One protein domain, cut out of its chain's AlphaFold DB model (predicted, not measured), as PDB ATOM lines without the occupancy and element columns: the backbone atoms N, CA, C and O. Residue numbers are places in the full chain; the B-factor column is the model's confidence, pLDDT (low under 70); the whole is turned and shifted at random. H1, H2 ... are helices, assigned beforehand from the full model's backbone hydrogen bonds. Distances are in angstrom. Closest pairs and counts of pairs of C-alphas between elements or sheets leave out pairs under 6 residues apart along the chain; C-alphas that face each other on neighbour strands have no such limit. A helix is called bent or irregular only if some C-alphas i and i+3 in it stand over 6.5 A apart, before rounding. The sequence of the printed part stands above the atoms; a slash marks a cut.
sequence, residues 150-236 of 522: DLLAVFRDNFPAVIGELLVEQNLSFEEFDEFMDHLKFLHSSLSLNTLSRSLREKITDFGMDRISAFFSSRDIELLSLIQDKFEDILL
ATOM      1  N   ASP A 150     -12.082 -13.802 -58.357       84.19
ATOM      2  CA  ASP A 150     -11.687 -12.402 -58.253       84.19
ATOM      3  C   ASP A 150     -11.203 -12.083 -56.837       84.19
ATOM      4  O   ASP A 150     -10.127 -11.511 -56.665       84.19
ATOM      5  N   LEU A 151     -11.940 -12.529 -55.815       86.38
ATOM      6  CA  LEU A 151     -11.561 -12.320 -54.419       86.38
ATOM      7  C   LEU A 151     -10.290 -13.107 -54.046       86.38
ATOM      8  O   LEU A 151      -9.404 -12.568 -53.382       86.38
ATOM      9  N   LEU A 152     -10.131 -14.333 -54.559       87.38
ATOM     10  CA  LEU A 152      -8.893 -15.112 -54.425       87.38
ATOM     11  C   LEU A 152      -7.685 -14.387 -55.033       87.38
ATOM     12  O   LEU A 152      -6.610 -14.381 -54.429       87.38
ATOM     13  N   ALA A 153      -7.834 -13.776 -56.212       86.69
ATOM     14  CA  ALA A 153      -6.758 -13.006 -56.835       86.69
ATOM     15  C   ALA A 153      -6.359 -11.808 -55.960       86.69
ATOM     16  O   ALA A 153      -5.176 -11.623 -55.671       86.69
ATOM     17  N   VAL A 154      -7.345 -11.069 -55.444       87.69
ATOM     18  CA  VAL A 154      -7.116  -9.941 -54.530       87.69
ATOM     19  C   VAL A 154      -6.372 -10.385 -53.270       87.69
ATOM     20  O   VAL A 154      -5.429  -9.706 -52.853       87.69
ATOM     21  N   PHE A 155      -6.742 -11.521 -52.674       88.12
ATOM     22  CA  PHE A 155      -6.045 -12.050 -51.503       88.12
ATOM     23  C   PHE A 155      -4.590 -12.413 -51.811       88.12
ATOM     24  O   PHE A 155      -3.694 -12.038 -51.054       88.12
ATOM     25  N   ARG A 156      -4.319 -13.064 -52.945       86.81
ATOM     26  CA  ARG A 156      -2.945 -13.415 -53.342       86.81
ATOM     27  C   ARG A 156      -2.058 -12.193 -53.570       86.81
ATOM     28  O   ARG A 156      -0.881 -12.242 -53.225       86.81
ATOM     29  N   ASP A 157      -2.619 -11.113 -54.103       86.38
ATOM     30  CA  ASP A 157      -1.871  -9.881 -54.372       86.38
ATOM     31  C   ASP A 157      -1.608  -9.058 -53.102       86.38
ATOM     32  O   ASP A 157      -0.667  -8.263 -53.046       86.38
ATOM     33  N   ASN A 158      -2.431  -9.237 -52.064       85.94
ATOM     34  CA  ASN A 158      -2.388  -8.410 -50.864       85.94
ATOM     35  C   ASN A 158      -1.793  -9.087 -49.628       85.94
ATOM     36  O   ASN A 158      -1.372  -8.366 -48.713       85.94
ATOM     37  N   PHE A 159      -1.746 -10.416 -49.583       87.62
ATOM     38  CA  PHE A 159      -1.236 -11.172 -48.444       87.62
ATOM     39  C   PHE A 159       0.111 -11.841 -48.730       87.62
ATOM     40  O   PHE A 159       0.484 -12.059 -49.881       87.62
ATOM     41  N   PRO A 160       0.880 -12.181 -47.679       87.69
ATOM     42  CA  PRO A 160       2.080 -12.993 -47.826       87.69
ATOM     43  C   PRO A 160       1.803 -14.301 -48.575       87.69
ATOM     44  O   PRO A 160       0.781 -14.944 -48.339       87.69
ATOM     45  N   ALA A 161       2.759 -14.727 -49.407       87.25
ATOM     46  CA  ALA A 161       2.623 -15.902 -50.272       87.25
ATOM     47  C   ALA A 161       2.137 -17.155 -49.528       87.25
ATOM     48  O   ALA A 161       1.260 -17.837 -50.030       87.25
ATOM     49  N   VAL A 162       2.613 -17.389 -48.300       88.00
ATOM     50  CA  VAL A 162       2.208 -18.540 -47.472       88.00
ATOM     51  C   VAL A 162       0.695 -18.576 -47.214       88.00
ATOM     52  O   VAL A 162       0.106 -19.650 -47.238       88.00
ATOM     53  N   ILE A 163       0.051 -17.419 -47.009       87.81
ATOM     54  CA  ILE A 163      -1.405 -17.335 -46.804       87.81
ATOM     55  C   ILE A 163      -2.139 -17.636 -48.117       87.81
ATOM     56  O   ILE A 163      -3.089 -18.415 -48.136       87.81
ATOM     57  N   GLY A 164      -1.670 -17.063 -49.229       86.00
ATOM     58  CA  GLY A 164      -2.235 -17.329 -50.555       86.00
ATOM     59  C   GLY A 164      -2.057 -18.782 -51.014       86.00
ATOM     60  O   GLY A 164      -2.943 -19.342 -51.649       86.00
ATOM     61  N   GLU A 165      -0.926 -19.400 -50.680       89.19
ATOM     62  CA  GLU A 165      -0.638 -20.814 -50.927       89.19
ATOM     63  C   GLU A 165      -1.553 -21.709 -50.093       89.19
ATOM     64  O   GLU A 165      -2.135 -22.633 -50.648       89.19
ATOM     65  N   LEU A 166      -1.748 -21.408 -48.804       89.50
ATOM     66  CA  LEU A 166      -2.661 -22.159 -47.938       89.50
ATOM     67  C   LEU A 166      -4.089 -22.157 -48.498       89.50
ATOM     68  O   LEU A 166      -4.690 -23.219 -48.646       89.50
ATOM     69  N   LEU A 167      -4.595 -20.977 -48.871       88.19
ATOM     70  CA  LEU A 167      -5.916 -20.806 -49.482       88.19
ATOM     71  C   LEU A 167      -6.117 -21.694 -50.716       88.19
ATOM     72  O   LEU A 167      -7.150 -22.349 -50.849       88.19
ATOM     73  N   VAL A 168      -5.137 -21.703 -51.625       86.25
ATOM     74  CA  VAL A 168      -5.250 -22.373 -52.928       86.25
ATOM     75  C   VAL A 168      -4.936 -23.865 -52.835       86.25
ATOM     76  O   VAL A 168      -5.666 -24.669 -53.409       86.25
ATOM     77  N   GLU A 169      -3.865 -24.250 -52.138       88.75
ATOM     78  CA  GLU A 169      -3.427 -25.648 -52.036       88.75
ATOM     79  C   GLU A 169      -4.403 -26.493 -51.213       88.75
ATOM     80  O   GLU A 169      -4.613 -27.656 -51.545       88.75
ATOM     81  N   GLN A 170      -5.007 -25.917 -50.168       89.50
ATOM     82  CA  GLN A 170      -5.950 -26.628 -49.298       89.50
ATOM     83  C   GLN A 170      -7.418 -26.385 -49.648       89.50
ATOM     84  O   GLN A 170      -8.296 -26.951 -48.997       89.50
ATOM     85  N   ASN A 171      -7.691 -25.559 -50.665       86.31
ATOM     86  CA  ASN A 171      -9.041 -25.175 -51.070       86.31
ATOM     87  C   ASN A 171      -9.888 -24.773 -49.847       86.31
ATOM     88  O   ASN A 171     -10.886 -25.425 -49.517       86.31
ATOM     89  N   LEU A 172      -9.402 -23.770 -49.107       87.38
ATOM     90  CA  LEU A 172     -10.107 -23.269 -47.929       87.38
ATOM     91  C   LEU A 172     -11.439 -22.642 -48.354       87.38
ATOM     92  O   LEU A 172     -11.480 -21.864 -49.314       87.38
ATOM     93  N   SER A 173     -12.512 -22.971 -47.633       87.00
ATOM     94  CA  SER A 173     -13.761 -22.218 -47.745       87.00
ATOM     95  C   SER A 173     -13.565 -20.807 -47.189       87.00
ATOM     96  O   SER A 173     -12.570 -20.521 -46.510       87.00
ATOM     97  N   PHE A 174     -14.496 -19.898 -47.481       86.50
ATOM     98  CA  PHE A 174     -14.394 -18.560 -46.915       86.50
ATOM     99  C   PHE A 174     -14.535 -18.582 -45.384       86.50
ATOM    100  O   PHE A 174     -13.771 -17.884 -44.728       86.50
ATOM    101  N   GLU A 175     -15.404 -19.423 -44.801       85.50
ATOM    102  CA  GLU A 175     -15.511 -19.594 -43.340       85.50
ATOM    103  C   GLU A 175     -14.189 -20.037 -42.713       85.50
ATOM    104  O   GLU A 175     -13.761 -19.496 -41.699       85.50
ATOM    105  N   GLU A 176     -13.536 -21.027 -43.320       88.31
ATOM    106  CA  GLU A 176     -12.256 -21.541 -42.839       88.31
ATOM    107  C   GLU A 176     -11.158 -20.479 -42.940       88.31
ATOM    108  O   GLU A 176     -10.277 -20.400 -42.082       88.31
ATOM    109  N   PHE A 177     -11.195 -19.655 -43.990       89.38
ATOM    110  CA  PHE A 177     -10.237 -18.573 -44.143       89.38
ATOM    111  C   PHE A 177     -10.482 -17.429 -43.157       89.38
ATOM    112  O   PHE A 177      -9.526 -16.947 -42.554       89.38
ATOM    113  N   ASP A 178     -11.737 -17.032 -42.965       87.88
ATOM    114  CA  ASP A 178     -12.163 -16.041 -41.974       87.88
ATOM    115  C   ASP A 178     -11.738 -16.482 -40.563       87.88
ATOM    116  O   ASP A 178     -11.010 -15.768 -39.873       87.88
ATOM    117  N   GLU A 179     -12.025 -17.738 -40.200       87.50
ATOM    118  CA  GLU A 179     -11.605 -18.337 -38.931       87.50
ATOM    119  C   GLU A 179     -10.073 -18.338 -38.764       87.50
ATOM    120  O   GLU A 179      -9.555 -18.014 -37.687       87.50
ATOM    121  N   PHE A 180      -9.335 -18.698 -39.820       89.19
ATOM    122  CA  PHE A 180      -7.873 -18.666 -39.820       89.19
ATOM    123  C   PHE A 180      -7.339 -17.246 -39.602       89.19
ATOM    124  O   PHE A 180      -6.407 -17.050 -38.811       89.19
ATOM    125  N   MET A 181      -7.921 -16.262 -40.287       88.56
ATOM    126  CA  MET A 181      -7.528 -14.864 -40.175       88.56
ATOM    127  C   MET A 181      -7.836 -14.319 -38.781       88.56
ATOM    128  O   MET A 181      -6.940 -13.736 -38.174       88.56
ATOM    129  N   ASP A 182      -9.000 -14.604 -38.202       84.94
ATOM    130  CA  ASP A 182      -9.356 -14.199 -36.834       84.94
ATOM    131  C   ASP A 182      -8.383 -14.745 -35.783       84.94
ATOM    132  O   ASP A 182      -7.971 -14.046 -34.848       84.94
ATOM    133  N   HIS A 183      -7.927 -15.982 -35.974       85.19
ATOM    134  CA  HIS A 183      -7.019 -16.645 -35.045       85.19
ATOM    135  C   HIS A 183      -5.535 -16.415 -35.344       85.19
ATOM    136  O   HIS A 183      -4.699 -16.857 -34.555       85.19
ATOM    137  N   LEU A 184      -5.178 -15.691 -36.412       83.50
ATOM    138  CA  LEU A 184      -3.797 -15.499 -36.885       83.50
ATOM    139  C   LEU A 184      -2.807 -15.118 -35.763       83.50
ATOM    140  O   LEU A 184      -1.696 -15.644 -35.713       83.50
ATOM    141  N   LYS A 185      -3.213 -14.245 -34.831       77.88
ATOM    142  CA  LYS A 185      -2.405 -13.809 -33.670       77.88
ATOM    143  C   LYS A 185      -2.158 -14.887 -32.614       77.88
ATOM    144  O   LYS A 185      -1.275 -14.722 -31.785       77.88
ATOM    145  N   PHE A 186      -2.958 -15.943 -32.581       74.50
ATOM    146  CA  PHE A 186      -2.910 -16.970 -31.540       74.50
ATOM    147  C   PHE A 186      -2.239 -18.260 -32.018       74.50
ATOM    148  O   PHE A 186      -1.908 -19.112 -31.195       74.50
ATOM    149  N   LEU A 187      -1.972 -18.389 -33.322       72.44
ATOM    150  CA  LEU A 187      -1.413 -19.579 -33.968       72.44
ATOM    151  C   LEU A 187       0.116 -19.694 -33.824       72.44
ATOM    152  O   LEU A 187       0.845 -19.876 -34.793       72.44
ATOM    153  N   HIS A 188       0.626 -19.625 -32.596       65.00
ATOM    154  CA  HIS A 188       2.068 -19.707 -32.325       65.00
ATOM    155  C   HIS A 188       2.601 -21.138 -32.143       65.00
ATOM    156  O   HIS A 188       3.813 -21.346 -32.109       65.00
ATOM    157  N   SER A 189       1.729 -22.139 -31.986       63.91
ATOM    158  CA  SER A 189       2.132 -23.532 -31.749       63.91
ATOM    159  C   SER A 189       1.103 -24.555 -32.248       63.91
ATOM    160  O   SER A 189      -0.058 -24.244 -32.508       63.91
ATOM    161  N   SER A 190       1.488 -25.827 -32.324       62.16
ATOM    162  CA  SER A 190       0.549 -26.920 -32.621       62.16
ATOM    163  C   SER A 190      -0.578 -27.042 -31.586       62.16
ATOM    164  O   SER A 190      -1.679 -27.471 -31.918       62.16
ATOM    165  N   LEU A 191      -0.342 -26.613 -30.341       62.19
ATOM    166  CA  LEU A 191      -1.350 -26.603 -29.276       62.19
ATOM    167  C   LEU A 191      -2.434 -25.539 -29.499       62.19
ATOM    168  O   LEU A 191      -3.579 -25.767 -29.109       62.19
ATOM    169  N   SER A 192      -2.102 -24.418 -30.154       70.38
ATOM    170  CA  SER A 192      -3.072 -23.365 -30.501       70.38
ATOM    171  C   SER A 192      -4.013 -23.753 -31.640       70.38
ATOM    172  O   SER A 192      -5.087 -23.185 -31.737       70.38
ATOM    173  N   LEU A 193      -3.696 -24.775 -32.442       72.94
ATOM    174  CA  LEU A 193      -4.622 -25.282 -33.466       72.94
ATOM    175  C   LEU A 193      -5.884 -25.916 -32.871       72.94
ATOM    176  O   LEU A 193      -6.865 -26.139 -33.577       72.94
ATOM    177  N   ASN A 194      -5.869 -26.232 -31.572       76.94
ATOM    178  CA  ASN A 194      -7.025 -26.812 -30.904       76.94
ATOM    179  C   ASN A 194      -8.208 -25.847 -30.790       76.94
ATOM    180  O   ASN A 194      -9.319 -26.326 -30.564       76.94
ATOM    181  N   THR A 195      -7.977 -24.539 -30.948       79.69
ATOM    182  CA  THR A 195      -9.033 -23.520 -30.963       79.69
ATOM    183  C   THR A 195      -9.772 -23.454 -32.297       79.69
ATOM    184  O   THR A 195     -10.868 -22.916 -32.323       79.69
ATOM    185  N   LEU A 196      -9.197 -24.014 -33.368       84.62
ATOM    186  CA  LEU A 196      -9.782 -24.008 -34.707       84.62
ATOM    187  C   LEU A 196     -10.753 -25.174 -34.915       84.62
ATOM    188  O   LEU A 196     -10.623 -26.238 -34.287       84.62
ATOM    189  N   SER A 197     -11.660 -25.018 -35.871       87.56
ATOM    190  CA  SER A 197     -12.531 -26.070 -36.372       87.56
ATOM    191  C   SER A 197     -11.729 -27.286 -36.841       87.56
ATOM    192  O   SER A 197     -10.547 -27.224 -37.202       87.56
ATOM    193  N   ARG A 198     -12.368 -28.459 -36.783       87.81
ATOM    194  CA  ARG A 198     -11.705 -29.722 -37.119       87.81
ATOM    195  C   ARG A 198     -11.223 -29.740 -38.573       87.81
ATOM    196  O   ARG A 198     -10.094 -30.157 -38.804       87.81
ATOM    197  N   SER A 199     -12.050 -29.255 -39.500       89.06
ATOM    198  CA  SER A 199     -11.723 -29.197 -40.931       89.06
ATOM    199  C   SER A 199     -10.497 -28.320 -41.189       89.06
ATOM    200  O   SER A 199      -9.497 -28.791 -41.731       89.06
ATOM    201  N   LEU A 200     -10.512 -27.078 -40.690       88.25
ATOM    202  CA  LEU A 200      -9.402 -26.143 -40.866       88.25
ATOM    203  C   LEU A 200      -8.097 -26.683 -40.262       88.25
ATOM    204  O   LEU A 200      -7.029 -26.558 -40.857       88.25
ATOM    205  N   ARG A 201      -8.172 -27.329 -39.096       88.62
ATOM    206  CA  ARG A 201      -7.013 -27.953 -38.445       88.62
ATOM    207  C   ARG A 201      -6.398 -29.076 -39.276       88.62
ATOM    208  O   ARG A 201      -5.171 -29.157 -39.346       88.62
ATOM    209  N   GLU A 202      -7.224 -29.942 -39.857       89.19
ATOM    210  CA  GLU A 202      -6.773 -31.031 -40.732       89.19
ATOM    211  C   GLU A 202      -6.070 -30.439 -41.970       89.19
ATOM    212  O   GLU A 202      -4.897 -30.736 -42.196       89.19
ATOM    213  N   LYS A 203      -6.689 -29.457 -42.642       91.06
ATOM    214  CA  LYS A 203      -6.113 -28.748 -43.803       91.06
ATOM    215  C   LYS A 203      -4.804 -28.006 -43.497       91.06
ATOM    216  O   LYS A 203      -3.843 -28.069 -44.259       91.06
ATOM    217  N   ILE A 204      -4.728 -27.318 -42.357       88.31
ATOM    218  CA  ILE A 204      -3.503 -26.644 -41.895       88.31
ATOM    219  C   ILE A 204      -2.380 -27.656 -41.625       88.31
ATOM    220  O   ILE A 204      -1.214 -27.397 -41.935       88.31
ATOM    221  N   THR A 205      -2.723 -28.809 -41.047       87.19
ATOM    222  CA  THR A 205      -1.752 -29.875 -40.769       87.19
ATOM    223  C   THR A 205      -1.215 -30.466 -42.072       87.19
ATOM    224  O   THR A 205       0.001 -30.622 -42.200       87.19
ATOM    225  N   ASP A 206      -2.094 -30.701 -43.049       89.12
ATOM    226  CA  ASP A 206      -1.752 -31.228 -44.375       89.12
ATOM    227  C   ASP A 206      -0.909 -30.247 -45.206       89.12
ATOM    228  O   ASP A 206       0.013 -30.661 -45.912       89.12
ATOM    229  N   PHE A 207      -1.152 -28.938 -45.078       89.62
ATOM    230  CA  PHE A 207      -0.333 -27.894 -45.707       89.62
ATOM    231  C   PHE A 207       1.114 -27.855 -45.186       89.62
ATOM    232  O   PHE A 207       2.038 -27.461 -45.909       89.62
ATOM    233  N   GLY A 208       1.311 -28.271 -43.934       86.88
ATOM    234  CA  GLY A 208       2.606 -28.359 -43.273       86.88
ATOM    235  C   GLY A 208       2.825 -27.250 -42.246       86.88
ATOM    236  O   GLY A 208       3.123 -26.098 -42.578       86.88
ATOM    237  N   MET A 209       2.794 -27.634 -40.967       80.19
ATOM    238  CA  MET A 209       2.999 -26.718 -39.839       80.19
ATOM    239  C   MET A 209       4.359 -26.023 -39.833       80.19
ATOM    240  O   MET A 209       4.475 -24.940 -39.262       80.19
ATOM    241  N   ASP A 210       5.371 -26.586 -40.489       82.12
ATOM    242  CA  ASP A 210       6.691 -25.963 -40.598       82.12
ATOM    243  C   ASP A 210       6.651 -24.674 -41.436       82.12
ATOM    244  O   ASP A 210       7.291 -23.687 -41.071       82.12
ATOM    245  N   ARG A 211       5.844 -24.632 -42.511       84.69
ATOM    246  CA  ARG A 211       5.663 -23.432 -43.360       84.69
ATOM    247  C   ARG A 211       4.993 -22.308 -42.573       84.69
ATOM    248  O   ARG A 211       5.437 -21.161 -42.607       84.69
ATOM    249  N   ILE A 212       3.952 -22.666 -41.827       81.19
ATOM    250  CA  ILE A 212       3.177 -21.751 -40.985       81.19
ATOM    251  C   ILE A 212       4.025 -21.258 -39.804       81.19
ATOM    252  O   ILE A 212       4.097 -20.058 -39.540       81.19
ATOM    253  N   SER A 213       4.761 -22.154 -39.146       77.12
ATOM    254  CA  SER A 213       5.654 -21.799 -38.037       77.12
ATOM    255  C   SER A 213       6.807 -20.908 -38.500       77.12
ATOM    256  O   SER A 213       7.159 -19.961 -37.798       77.12
ATOM    257  N   ALA A 214       7.371 -21.144 -39.690       80.44
ATOM    258  CA  ALA A 214       8.387 -20.271 -40.283       80.44
ATOM    259  C   ALA A 214       7.829 -18.875 -40.603       80.44
ATOM    260  O   ALA A 214       8.489 -17.866 -40.340       80.44
ATOM    261  N   PHE A 215       6.595 -18.806 -41.111       81.88
ATOM    262  CA  PHE A 215       5.892 -17.545 -41.333       81.88
ATOM    263  C   PHE A 215       5.728 -16.749 -40.027       81.88
ATOM    264  O   PHE A 215       6.102 -15.574 -39.987       81.88
ATOM    265  N   PHE A 216       5.275 -17.394 -38.948       76.88
ATOM    266  CA  PHE A 216       5.083 -16.750 -37.643       76.88
ATOM    267  C   PHE A 216       6.387 -16.403 -36.921       76.88
ATOM    268  O   PHE A 216       6.490 -15.333 -36.334       76.88
ATOM    269  N   SER A 217       7.415 -17.250 -37.007       70.81
ATOM    270  CA  SER A 217       8.705 -17.032 -36.324       70.81
ATOM    271  C   SER A 217       9.445 -15.782 -36.811       70.81
ATOM    272  O   SER A 217      10.335 -15.279 -36.132       70.81
ATOM    273  N   SER A 218       9.095 -15.289 -38.001       66.69
ATOM    274  CA  SER A 218       9.706 -14.112 -38.620       66.69
ATOM    275  C   SER A 218       8.967 -12.796 -38.342       66.69
ATOM    276  O   SER A 218       9.417 -11.749 -38.812       66.69
ATOM    277  N   ARG A 219       7.830 -12.822 -37.627       72.62
ATOM    278  CA  ARG A 219       6.910 -11.678 -37.515       72.62
ATOM    279  C   ARG A 219       6.505 -11.407 -36.071       72.62
ATOM    280  O   ARG A 219       6.201 -12.323 -35.318       72.62
ATOM    281  N   ASP A 220       6.473 -10.127 -35.718       78.06
ATOM    282  CA  ASP A 220       5.940  -9.667 -34.436       78.06
ATOM    283  C   ASP A 220       4.398  -9.697 -34.440       78.06
ATOM    284  O   ASP A 220       3.763  -9.619 -35.498       78.06
ATOM    285  N   ILE A 221       3.796  -9.767 -33.252       79.12
ATOM    286  CA  ILE A 221       2.345  -9.774 -33.016       79.12
ATOM    287  C   ILE A 221       1.685  -8.539 -33.649       79.12
ATOM    288  O   ILE A 221       0.604  -8.645 -34.228       79.12
ATOM    289  N   GLU A 222       2.352  -7.382 -33.606       81.44
ATOM    290  CA  GLU A 222       1.874  -6.149 -34.248       81.44
ATOM    291  C   GLU A 222       1.688  -6.322 -35.760       81.44
ATOM    292  O   GLU A 222       0.695  -5.873 -36.334       81.44
ATOM    293  N   LEU A 223       2.610  -7.029 -36.413       82.31
ATOM    294  CA  LEU A 223       2.556  -7.241 -37.852       82.31
ATOM    295  C   LEU A 223       1.465  -8.252 -38.237       82.31
ATOM    296  O   LEU A 223       0.858  -8.122 -39.297       82.31
ATOM    297  N   LEU A 224       1.187  -9.229 -37.371       83.06
ATOM    298  CA  LEU A 224       0.041 -10.127 -37.524       83.06
ATOM    299  C   LEU A 224      -1.284  -9.379 -37.331       83.06
ATOM    300  O   LEU A 224      -2.221  -9.634 -38.080       83.06
ATOM    301  N   SER A 225      -1.348  -8.406 -36.412       82.94
ATOM    302  CA  SER A 225      -2.509  -7.506 -36.301       82.94
ATOM    303  C   SER A 225      -2.759  -6.738 -37.574       82.94
ATOM    304  O   SER A 225      -3.874  -6.758 -38.071       82.94
ATOM    305  N   LEU A 226      -1.718  -6.142 -38.147       85.81
ATOM    306  CA  LEU A 226      -1.863  -5.389 -39.384       85.81
ATOM    307  C   LEU A 226      -2.380  -6.264 -40.538       85.81
ATOM    308  O   LEU A 226      -3.099  -5.779 -41.405       85.81
ATOM    309  N   ILE A 227      -2.013  -7.550 -40.566       86.12
ATOM    310  CA  ILE A 227      -2.516  -8.503 -41.564       86.12
ATOM    311  C   ILE A 227      -4.002  -8.809 -41.337       86.12
ATOM    312  O   ILE A 227      -4.744  -8.860 -42.313       86.12
ATOM    313  N   GLN A 228      -4.430  -8.987 -40.084       86.25
ATOM    314  CA  GLN A 228      -5.847  -9.160 -39.744       86.25
ATOM    315  C   GLN A 228      -6.667  -7.920 -40.111       86.25
ATOM    316  O   GLN A 228      -7.643  -8.028 -40.842       86.25
ATOM    317  N   ASP A 229      -6.209  -6.734 -39.707       86.44
ATOM    318  CA  ASP A 229      -6.899  -5.472 -39.994       86.44
ATOM    319  C   ASP A 229      -7.001  -5.247 -41.519       86.44
ATOM    320  O   ASP A 229      -8.047  -4.872 -42.047       86.44
ATOM    321  N   LYS A 230      -5.937  -5.587 -42.265       89.12
ATOM    322  CA  LYS A 230      -5.932  -5.521 -43.734       89.12
ATOM    323  C   LYS A 230      -6.961  -6.459 -44.376       89.12
ATOM    324  O   LYS A 230      -7.444  -6.164 -45.467       89.12
ATOM    325  N   PHE A 231      -7.273  -7.593 -43.755       90.19
ATOM    326  CA  PHE A 231      -8.281  -8.518 -44.266       90.19
ATOM    327  C   PHE A 231      -9.681  -7.936 -44.186       90.19
ATOM    328  O   PHE A 231     -10.362  -7.905 -45.213       90.19
ATOM    329  N   GLU A 232     -10.052  -7.357 -43.048       87.62
ATOM    330  CA  GLU A 232     -11.313  -6.623 -42.925       87.62
ATOM    331  C   GLU A 232     -11.392  -5.463 -43.932       87.62
ATOM    332  O   GLU A 232     -12.392  -5.320 -44.641       87.62
ATOM    333  N   ASP A 233     -10.314  -4.681 -44.075       89.69
ATOM    334  CA  ASP A 233     -10.251  -3.556 -45.017       89.69
ATOM    335  C   ASP A 233     -10.437  -3.997 -46.478       89.69
ATOM    336  O   ASP A 233     -11.147  -3.342 -47.252       89.69
ATOM    337  N   ILE A 234      -9.818  -5.116 -46.877       90.69
ATOM    338  CA  ILE A 234      -9.986  -5.687 -48.219       90.69
ATOM    339  C   ILE A 234     -11.434  -6.110 -48.418       90.69
ATOM    340  O   ILE A 234     -12.052  -5.714 -49.405       90.69
ATOM    341  N   LEU A 235     -12.005  -6.870 -47.489       91.00
ATOM    342  CA  LEU A 235     -13.385  -7.315 -47.625       91.00
ATOM    343  C   LEU A 235     -14.350  -6.125 -47.748       91.00
ATOM    344  O   LEU A 235     -15.189  -6.101 -48.646       91.00
ATOM    345  N   LEU A 236     -14.174  -5.084 -46.932       91.25
ATOM    346  CA  LEU A 236     -14.962  -3.850 -47.016       91.25
ATOM    347  C   LEU A 236     -14.782  -3.096 -48.342       91.25
ATOM    348  O   LEU A 236     -15.712  -2.432 -48.798       91.25
TER     349      LEU A 236
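AT A GLANCE: This is residues 150 to 236 of the 522 residues of the protein "Putative membrane protein" of Chlamydia abortus (strain DSM 27085 / S26/3) (UniProt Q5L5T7). Look first for a compact but thinly packed cluster of helices: H1, H2 and H6 form a bent row, H3 and H7 lie side by side across from it, and H5 spans the two sides at one end, where it meets both H2 and H3. The long H7 runs from the H6 side past H3 toward H1, and the short H4 sits near H3 and H5. The printed part has 87 residues with seven named helices, H1 to H7 in order along the chain, and no named strand; its class is all helix. It is compact, with a radius of gyration of the C-alphas of 12.0 A, and spans 32 by 27 by 19 A.

IN THESE COORDINATES: Find C-alpha 150 at (-11.687, -12.402, -58.253); from there H1 runs through residues 150 to 158, 12.5 A long. Next come H2, residues 161 to 169, 11.6 A, and H3, residues 174 to 183, 14.1 A. H4, residues 192 to 195, is 6.0 A long. At C-alpha 198, (-11.705, -29.722, -37.119), H5 begins and runs to residue 207, 14.4 A. H6 is residues 209 to 217, 11.8 A. H7, residues 221 to 236, covers 23.0 A and ends at C-alpha 236, (-14.962, -3.850, -47.016).

HOW THE PARTS SIT: Begin at H2, the hub, which touches three helices. H1 and H2 only just touch, with 3 pairs of C-alphas within 8 A, and only at the corner; the closest C-alphas, of Arg 156 and Gly 164, are 4.9 A apart. H2 and H6 only just touch, with 3 such pairs, at a shallow tilt of 25 degrees, opposite ways; the closest C-alphas are those of Val 162 and Phe 215, 7.2 A. H2 and H5 only just touch, with 3 pairs, and only at their ends, closest at the C-alphas of Leu 166 and Phe 207, 6.6 A. H2 and H3 are close but not clearly touching, with the C-alphas of Leu 167 and Phe 177 7.2 A apart. H3 and H5 only just touch, with 3 pairs, about perpendicular at 82 degrees; look at the C-alphas of Glu 176 and Leu 200, the closest, at 5.8 A. H7 only just touches H3, with 3 pairs and with residues 228 to 231 alone, at a shallow tilt of 31 degrees, opposite ways; the closest C-alphas, of Met 181 and Gln 228, are 6.0 A apart. H1 and H7 are near each other, as are H3 and H4. H4 and H5 are close but not clearly touching, while H5 and H6 meet only through their link. Among the pairs that are apart are H1 and H6, and H5 and H7. In H1, H2, H3, H5, H6 and H7 every backbone O i to N i+4 pair is within hydrogen-bond range; H4 is too short for such a pair.

THE WHOLE: The two C-alphas farthest apart are those of Asp 150 and Leu 191, at 33.9 A. The printed part has no cut and no long link; that from H3 to H4, 8 residues, is short, and the others are tight. The mean pLDDT of the printed part is 83.8; look for values under 70 at residues 188 to 191 and at residue 218.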